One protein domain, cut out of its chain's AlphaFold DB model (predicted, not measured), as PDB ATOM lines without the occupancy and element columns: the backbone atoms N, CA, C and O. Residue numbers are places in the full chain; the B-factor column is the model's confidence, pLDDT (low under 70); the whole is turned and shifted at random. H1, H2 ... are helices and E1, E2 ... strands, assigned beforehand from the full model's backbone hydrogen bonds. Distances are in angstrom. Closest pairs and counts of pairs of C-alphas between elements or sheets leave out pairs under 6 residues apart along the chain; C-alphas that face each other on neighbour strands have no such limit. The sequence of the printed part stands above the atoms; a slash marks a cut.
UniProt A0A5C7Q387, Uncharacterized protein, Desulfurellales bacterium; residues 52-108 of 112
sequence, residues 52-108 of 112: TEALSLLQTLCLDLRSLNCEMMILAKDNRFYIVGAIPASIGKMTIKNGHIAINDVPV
ATOM      1  N   THR A  52     -70.016 -88.737 446.116       81.50
ATOM      2  CA  THR A  52     -70.427 -89.710 445.100       81.50
ATOM      3  C   THR A  52     -69.240 -90.184 444.270       81.50
ATOM      4  O   THR A  52     -69.051 -91.386 444.125       81.50
ATOM      5  N   GLU A  53     -68.405 -89.264 443.780       83.12
ATOM      6  CA  GLU A  53     -67.195 -89.622 443.029       83.12
ATOM      7  C   GLU A  53     -66.229 -90.449 443.896       83.12
ATOM      8  O   GLU A  53     -65.677 -91.439 443.424       83.12
ATOM      9  N   ALA A  54     -66.073 -90.107 445.179       81.19
ATOM     10  CA  ALA A  54     -65.223 -90.849 446.106       81.19
ATOM     11  C   ALA A  54     -65.732 -92.282 446.330       81.19
ATOM     12  O   ALA A  54     -64.941 -93.225 446.330       81.19
ATOM     13  N   LEU A  55     -67.049 -92.461 446.476       81.56
ATOM     14  CA  LEU A  55     -67.667 -93.781 446.597       81.56
ATOM     15  C   LEU A  55     -67.530 -94.595 445.306       81.56
ATOM     16  O   LEU A  55     -67.202 -95.778 445.379       81.56
ATOM     17  N   SER A  56     -67.723 -93.978 444.138       81.56
ATOM     18  CA  SER A  56     -67.523 -94.645 442.848       81.56
ATOM     19  C   SER A  56     -66.075 -95.097 442.661       81.56
ATOM     20  O   SER A  56     -65.840 -96.247 442.306       81.56
ATOM     21  N   LEU A  57     -65.096 -94.245 442.979       83.12
ATOM     22  CA  LEU A  57     -63.677 -94.610 442.928       83.12
ATOM     23  C   LEU A  57     -63.349 -95.767 443.875       83.12
ATOM     24  O   LEU A  57     -62.624 -96.689 443.503       83.12
ATOM     25  N   LEU A  58     -63.912 -95.745 445.085       82.19
ATOM     26  CA  LEU A  58     -63.735 -96.817 446.059       82.19
ATOM     27  C   LEU A  58     -64.274 -98.155 445.536       82.19
ATOM     28  O   LEU A  58     -63.624 -99.190 445.683       82.19
ATOM     29  N   GLN A  59     -65.456 -98.128 444.915       81.44
ATOM     30  CA  GLN A  59     -66.076 -99.298 444.298       81.44
ATOM     31  C   GLN A  59     -65.222 -99.856 443.159       81.44
ATOM     32  O   GLN A  59     -64.981-101.065 443.146       81.44
ATOM     33  N   THR A  60     -64.732 -98.999 442.257       82.94
ATOM     34  CA  THR A  60     -63.841 -99.402 441.159       82.94
ATOM     35  C   THR A  60     -62.572-100.052 441.696       82.94
ATOM     36  O   THR A  60     -62.255-101.171 441.317       82.94
ATOM     37  N   LEU A  61     -61.919 -99.438 442.685       78.50
ATOM     38  CA  LEU A  61     -60.711 -99.997 443.295       78.50
ATOM     39  C   LEU A  61     -60.962-101.377 443.930       78.50
ATOM     40  O   LEU A  61     -60.148-102.290 443.812       78.50
ATOM     41  N   CYS A  62     -62.112-101.559 444.585       81.62
ATOM     42  CA  CYS A  62     -62.490-102.853 445.155       81.62
ATOM     43  C   CYS A  62     -62.820-103.900 444.081       81.62
ATOM     44  O   CYS A  62     -62.723-105.095 444.356       81.62
ATOM     45  N   LEU A  63     -63.276-103.491 442.895       82.75
ATOM     46  CA  LEU A  63     -63.485-104.383 441.752       82.75
ATOM     47  C   LEU A  63     -62.150-104.785 441.125       82.75
ATOM     48  O   LEU A  63     -61.926-105.977 440.927       82.75
ATOM     49  N   ASP A  64     -61.247-103.829 440.913       81.06
ATOM     50  CA  ASP A  64     -59.914-104.078 440.361       81.06
ATOM     51  C   ASP A  64     -59.141-105.066 441.240       81.06
ATOM     52  O   ASP A  64     -58.634-106.073 440.754       81.06
ATOM     53  N   LEU A  65     -59.143-104.868 442.560       80.56
ATOM     54  CA  LEU A  65     -58.498-105.802 443.488       80.56
ATOM     55  C   LEU A  65     -59.143-107.193 443.470       80.56
ATOM     56  O   LEU A  65     -58.433-108.194 443.496       80.56
ATOM     57  N   ARG A  66     -60.474-107.278 443.367       81.81
ATOM     58  CA  ARG A  66     -61.165-108.571 443.224       81.81
ATOM     59  C   ARG A  66     -60.831-109.271 441.909       81.81
ATOM     60  O   ARG A  66     -60.738-110.493 441.898       81.81
ATOM     61  N   SER A  67     -60.607-108.525 440.825       81.56
ATOM     62  CA  SER A  67     -60.152-109.091 439.543       81.56
ATOM     63  C   SER A  67     -58.760-109.721 439.642       81.56
ATOM     64  O   SER A  67     -58.437-110.655 438.915       81.56
ATOM     65  N   LEU A  68     -57.967-109.260 440.611       80.88
ATOM     66  CA  LEU A  68     -56.693-109.845 440.993       80.88
ATOM     67  C   LEU A  68     -56.869-110.964 442.039       80.88
ATOM     68  O   LEU A  68     -55.934-111.310 442.735       80.88
ATOM     69  N   ASN A  69     -58.046-111.563 442.211       82.94
ATOM     70  CA  ASN A  69     -58.290-112.588 443.237       82.94
ATOM     71  C   ASN A  69     -58.001-112.134 444.685       82.94
ATOM     72  O   ASN A  69     -57.859-112.981 445.568       82.94
ATOM     73  N   CYS A  70     -57.919-110.828 444.963       82.88
ATOM     74  CA  CYS A  70     -57.903-110.349 446.341       82.88
ATOM     75  C   CYS A  70     -59.301-110.504 446.940       82.88
ATOM     76  O   CYS A  70     -60.291-110.026 446.376       82.88
ATOM     77  N   GLU A  71     -59.390-111.126 448.112       84.56
ATOM     78  CA  GLU A  71     -60.631-111.135 448.879       84.56
ATOM     79  C   GLU A  71     -60.765-109.793 449.587       84.56
ATOM     80  O   GLU A  71     -59.872-109.390 450.325       84.56
ATOM     81  N   MET A  72     -61.870-109.086 449.357       83.06
ATOM     82  CA  MET A  72     -62.087-107.736 449.875       83.06
ATOM     83  C   MET A  72     -63.432-107.662 450.593       83.06
ATOM     84  O   MET A  72     -64.451-108.101 450.059       83.06
ATOM     85  N   MET A  73     -63.452-107.046 451.772       82.06
ATOM     86  CA  MET A  73     -64.656-106.767 452.546       82.06
ATOM     87  C   MET A  73     -64.684-105.294 452.954       82.06
ATOM     88  O   MET A  73     -63.707-104.760 453.482       82.06
ATOM     89  N   ILE A  74     -65.822-104.642 452.724       83.94
ATOM     90  CA  ILE A  74     -66.074-103.273 453.178       83.94
ATOM     91  C   ILE A  74     -66.912-103.357 454.451       83.94
ATOM     92  O   ILE A  74     -68.015-103.900 454.441       83.94
ATOM     93  N   LEU A  75     -66.390-102.817 455.546       85.19
ATOM     94  CA  LEU A  75     -67.066-102.732 456.836       85.19
ATOM     95  C   LEU A  75     -67.413-101.274 457.125       85.19
ATOM     96  O   LEU A  75     -66.585-100.390 456.919       85.19
ATOM     97  N   ALA A  76     -68.608-101.017 457.648       88.12
ATOM     98  CA  ALA A  76     -69.003 -99.701 458.139       88.12
ATOM     99  C   ALA A  76     -69.139 -99.759 459.664       88.12
ATOM    100  O   ALA A  76     -69.950-100.526 460.185       88.12
ATOM    101  N   LYS A  77     -68.335 -98.976 460.385       88.06
ATOM    102  CA  LYS A  77     -68.365 -98.907 461.853       88.06
ATOM    103  C   LYS A  77     -67.948 -97.517 462.325       88.06
ATOM    104  O   LYS A  77     -67.016 -96.942 461.774       88.06
ATOM    105  N   ASP A  78     -68.616 -96.980 463.345       91.31
ATOM    106  CA  ASP A  78     -68.268 -95.699 463.985       91.31
ATOM    107  C   ASP A  78     -68.141 -94.527 462.988       91.31
ATOM    108  O   ASP A  78     -67.179 -93.758 463.026       91.31
ATOM    109  N   ASN A  79     -69.096 -94.409 462.054       84.06
ATOM    110  CA  ASN A  79     -69.094 -93.424 460.956       84.06
ATOM    111  C   ASN A  79     -67.851 -93.487 460.047       84.06
ATOM    112  O   ASN A  79     -67.486 -92.501 459.406       84.06
ATOM    113  N   ARG A  80     -67.188 -94.646 459.987       81.88
ATOM    114  CA  ARG A  80     -66.018 -94.900 459.147       81.88
ATOM    115  C   ARG A  80     -66.233 -96.145 458.302       81.88
ATOM    116  O   ARG A  80     -66.841 -97.119 458.745       81.88
ATOM    117  N   PHE A  81     -65.681 -96.109 457.097       81.75
ATOM    118  CA  PHE A  81     -65.539 -97.290 456.261       81.75
ATOM    119  C   PHE A  81     -64.144 -97.877 456.450       81.75
ATOM    120  O   PHE A  81     -63.146 -97.158 456.404       81.75
ATOM    121  N   TYR A  82     -64.086 -99.186 456.647       81.94
ATOM    122  CA  TYR A  82     -62.864 -99.969 456.677       81.94
ATOM    123  C   TYR A  82     -62.881-100.902 455.482       81.94
ATOM    124  O   TYR A  82     -63.881-101.565 455.216       81.94
ATOM    125  N   ILE A  83     -61.762-100.965 454.777       80.88
ATOM    126  CA  ILE A  83     -61.551-101.946 453.726       80.88
ATOM    127  C   ILE A  83     -60.568-102.962 454.276       80.88
ATOM    128  O   ILE A  83     -59.420-102.631 454.571       80.88
ATOM    129  N   VAL A  84     -61.047-104.186 454.445       81.94
ATOM    130  CA  VAL A  84     -60.234-105.323 454.856       81.94
ATOM    131  C   VAL A  84     -60.001-106.171 453.620       81.94
ATOM    132  O   VAL A  84     -60.951-106.490 452.909       81.94
ATOM    133  N   GLY A  85     -58.744-106.500 453.351       80.31
ATOM    134  CA  GLY A  85     -58.364-107.298 452.196       80.31
ATOM    135  C   GLY A  85     -57.423-108.427 452.583       80.31
ATOM    136  O   GLY A  85     -56.482-108.196 453.344       80.31
ATOM    137  N   ALA A  86     -57.657-109.622 452.047       81.69
ATOM    138  CA  ALA A  86     -56.681-110.701 452.024       81.69
ATOM    139  C   ALA A  86     -56.069-110.776 450.624       81.69
ATOM    140  O   ALA A  86     -56.766-110.878 449.612       81.69
ATOM    141  N   ILE A  87     -54.744-110.688 450.579       76.50
ATOM    142  CA  ILE A  87     -53.990-110.603 449.331       76.50
ATOM    143  C   ILE A  87     -53.355-111.963 449.084       76.50
ATOM    144  O   ILE A  87     -52.617-112.442 449.952       76.50
ATOM    145  N   PRO A  88     -53.607-112.589 447.927       77.56
ATOM    146  CA  PRO A  88     -52.956-113.833 447.570       77.56
ATOM    147  C   PRO A  88     -51.439-113.653 447.581       77.56
ATOM    148  O   PRO A  88     -50.914-112.696 447.011       77.56
ATOM    149  N   ALA A  89     -50.715-114.608 448.167       75.88
ATOM    150  CA  ALA A  89     -49.251-114.572 448.191       75.88
ATOM    151  C   ALA A  89     -48.630-114.507 446.778       75.88
ATOM    152  O   ALA A  89     -47.521-114.006 446.610       75.88
ATOM    153  N   SER A  90     -49.358-114.969 445.756       76.94
ATOM    154  CA  SER A  90     -48.958-114.965 444.345       76.94
ATOM    155  C   SER A  90     -48.904-113.579 443.693       76.94
ATOM    156  O   SER A  90     -48.279-113.435 442.647       76.94
ATOM    157  N   ILE A  91     -49.530-112.560 444.287       74.12
ATOM    158  CA  ILE A  91     -49.600-111.200 443.726       74.12
ATOM    159  C   ILE A  91     -48.422-110.318 444.125       74.12
ATOM    160  O   ILE A  91     -48.164-109.282 443.511       74.12
ATOM    161  N   GLY A  92     -47.637-110.772 445.096       76.69
ATOM    162  CA  GLY A  92     -46.521-110.018 445.636       76.69
ATOM    163  C   GLY A  92     -46.971-109.001 446.680       76.69
ATOM    164  O   GLY A  92     -47.988-109.167 447.355       76.69
ATOM    165  N   LYS A  93     -46.164-107.960 446.884       80.19
ATOM    166  CA  LYS A  93     -46.324-107.048 448.018       80.19
ATOM    167  C   LYS A  93     -47.250-105.892 447.662       80.19
ATOM    168  O   LYS A  93     -46.885-105.032 446.861       80.19
ATOM    169  N   MET A  94     -48.402-105.817 448.322       77.38
ATOM    170  CA  MET A  94     -49.232-104.615 448.280       77.38
ATOM    171  C   MET A  94     -48.686-103.550 449.226       77.38
ATOM    172  O   MET A  94     -48.312-103.827 450.367       77.38
ATOM    173  N   THR A  95     -48.664-102.311 448.756       79.12
ATOM    174  CA  THR A  95     -48.309-101.132 449.542       79.12
ATOM    175  C   THR A  95     -49.324-100.024 449.302       79.12
ATOM    176  O   THR A  95     -49.973 -99.979 448.259       79.12
ATOM    177  N   ILE A  96     -49.465 -99.130 450.278       73.12
ATOM    178  CA  ILE A  96     -50.226 -97.891 450.125       73.12
ATOM    179  C   ILE A  96     -49.206 -96.754 450.087       73.12
ATOM    180  O   ILE A  96     -48.492 -96.532 451.065       73.12
ATOM    181  N   LYS A  97     -49.113 -96.053 448.956       72.62
ATOM    182  CA  LYS A  97     -48.202 -94.919 448.751       72.62
ATOM    183  C   LYS A  97     -48.996 -93.723 448.256       72.62
ATOM    184  O   LYS A  97     -49.718 -93.828 447.272       72.62
ATOM    185  N   ASN A  98     -48.868 -92.586 448.940       70.94
ATOM    186  CA  ASN A  98     -49.558 -91.338 448.588       70.94
ATOM    187  C   ASN A  98     -51.083 -91.502 448.403       70.94
ATOM    188  O   ASN A  98     -51.673 -90.860 447.544       70.94
ATOM    189  N   GLY A  99     -51.720 -92.388 449.178       67.62
ATOM    190  CA  GLY A  99     -53.159 -92.668 449.068       67.62
ATOM    191  C   GLY A  99     -53.558 -93.622 447.936       67.62
ATOM    192  O   GLY A  99     -54.740 -93.914 447.791       67.62
ATOM    193  N   HIS A 100     -52.599 -94.151 447.176       73.50
ATOM    194  CA  HIS A 100     -52.833 -95.131 446.118       73.50
ATOM    195  C   HIS A 100     -52.361 -96.519 446.536       73.50
ATOM    196  O   HIS A 100     -51.345 -96.669 447.220       73.50
ATOM    197  N   ILE A 101     -53.095 -97.538 446.095       76.69
ATOM    198  CA  ILE A 101     -52.691 -98.933 446.249       76.69
ATOM    199  C   ILE A 101     -51.714 -99.276 445.125       76.69
ATOM    200  O   ILE A 101     -51.971 -98.984 443.959       76.69
ATOM    201  N   ALA A 102     -50.596 -99.897 445.480       80.81
ATOM    202  CA  ALA A 102     -49.602-100.392 444.544       80.81
ATOM    203  C   ALA A 102     -49.271-101.857 444.836       80.81
ATOM    204  O   ALA A 102     -49.156-102.245 445.999       80.81
ATOM    205  N   ILE A 103     -49.078-102.652 443.789       80.94
ATOM    206  CA  ILE A 103     -48.647-104.051 443.851       80.94
ATOM    207  C   ILE A 103     -47.230-104.118 443.287       80.94
ATOM    208  O   ILE A 103     -47.002-103.716 442.151       80.94
ATOM    209  N   ASN A 104     -46.270-104.593 444.083       81.94
ATOM    210  CA  ASN A 104     -44.844-104.595 443.725       81.94
ATOM    211  C   ASN A 104     -44.355-103.210 443.264       81.94
ATOM    212  O   ASN A 104     -43.644-103.087 442.273       81.94
ATOM    213  N   ASP A 105     -44.793-102.161 443.968       81.81
ATOM    214  CA  ASP A 105     -44.527-100.748 443.658       81.81
ATOM    215  C   ASP A 105     -45.135-100.218 442.345       81.81
ATOM    216  O   ASP A 105     -44.947 -99.045 442.019       81.81
ATOM    217  N   VAL A 106     -45.940-101.023 441.645       79.81
ATOM    218  CA  VAL A 106     -46.717-100.598 440.476       79.81
ATOM    219  C   VAL A 106     -48.114-100.153 440.924       79.81
ATOM    220  O   VAL A 106     -48.822-100.945 441.550       79.81
ATOM    221  N   PRO A 107     -48.543 -98.910 440.639       77.38
ATOM    222  CA  PRO A 107     -49.877 -98.439 440.995       77.38
ATOM    223  C   PRO A 107     -50.970 -99.304 440.366       77.38
ATOM    224  O   PRO A 107     -50.946 -99.569 439.165       77.38
ATOM    225  N   VAL A 108     -51.964 -99.684 441.165       70.69
ATOM    226  CA  VAL A 108     -53.224-100.232 440.657       70.69
ATOM    227  C   VAL A 108     -54.069 -99.034 440.236       70.69
ATOM    228  O   VAL A 108     -54.858 -98.499 441.013       70.69
TER     229      VAL A 108
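AT A GLANCE: This is residues 52 to 108 of the 112 residues of an uncharacterized protein of Desulfurellales bacterium (UniProt A0A5C7Q387). A helix, H1, and a long two-stranded hairpin, E1 and E2, make a narrow V that closes at the tight link between H1 and E1, with H1 over one face of the hairpin; a second, smaller hairpin, E3 and E4, forms a separate piece to one side of this V. The free tips of the V, residues 52 to 57 of H1 and residues 76 to 81 at the hairpin's turn, stick out. The printed part has 57 residues, with one named helix and four named strands in the order H1, E1, E2, E3, E4; each of the two sheets, E1 - E2 and E3 - E4, is antiparallel, and the class is mixed, helices and strands. The whole is compact, with a radius of gyration of the C-alphas of 11.7 A, yet elongated in outline, spanning 33 by 20 by 18 A.

HOW THE PARTS SIT: In H1, residues 52 to 67, every O i to N i+4 pair is within hydrogen-bond range. H1 comes closest to E1, residues 71 to 77, at the C-alphas of Arg 66 and Met 72, 6.8 A apart. H1 and E2, residues 80 to 86, are near each other, with 5 pairs of C-alphas within 10 A. E1 and E2 form an antiparallel hairpin, at 159 degrees between their directions; N 73 and O 84 are 2.8 A apart and N 80 and O 77 2.9 A, both within hydrogen-bond range. E3, residues 94 to 97, and E4, residues 100 to 103, form the other antiparallel hairpin, at 148 degrees, with N 95 and O 102 2.8 A apart, within hydrogen-bond range. E3 and E4 are each apart from H1, E1 and E2. Residues 102 to 103 of E4 also pair, antiparallel, with residues 106 to 107.

IN THESE COORDINATES: H1 begins at C-alpha 52, (-70.427, -89.710, 445.100), and measures 22.6 A from first to last C-alpha. E1 measures 19.4 A and starts at C-alpha 71, (-60.631, -111.135, 448.879). E2 measures 19.7 A. E3 measures 9.8 A, and E4 10.1 A, ending at C-alpha 103, (-48.647, -104.051, 443.851).

THE WHOLE: The C-alphas of Asn 79 and Ser 90 are the two farthest apart, at 33.8 A. Without the stretches that stand free, residues 52 to 57 and 76 to 81, the body of 45 residues spans 25 by 24 by 15 A. The printed part has no cut. The links H1 to E1, E1 to E2 and E3 to E4 are tight, and E2 to E3, with 7 residues between them, is short. The mean pLDDT of the printed part is 80.3; residue 99 is under 70.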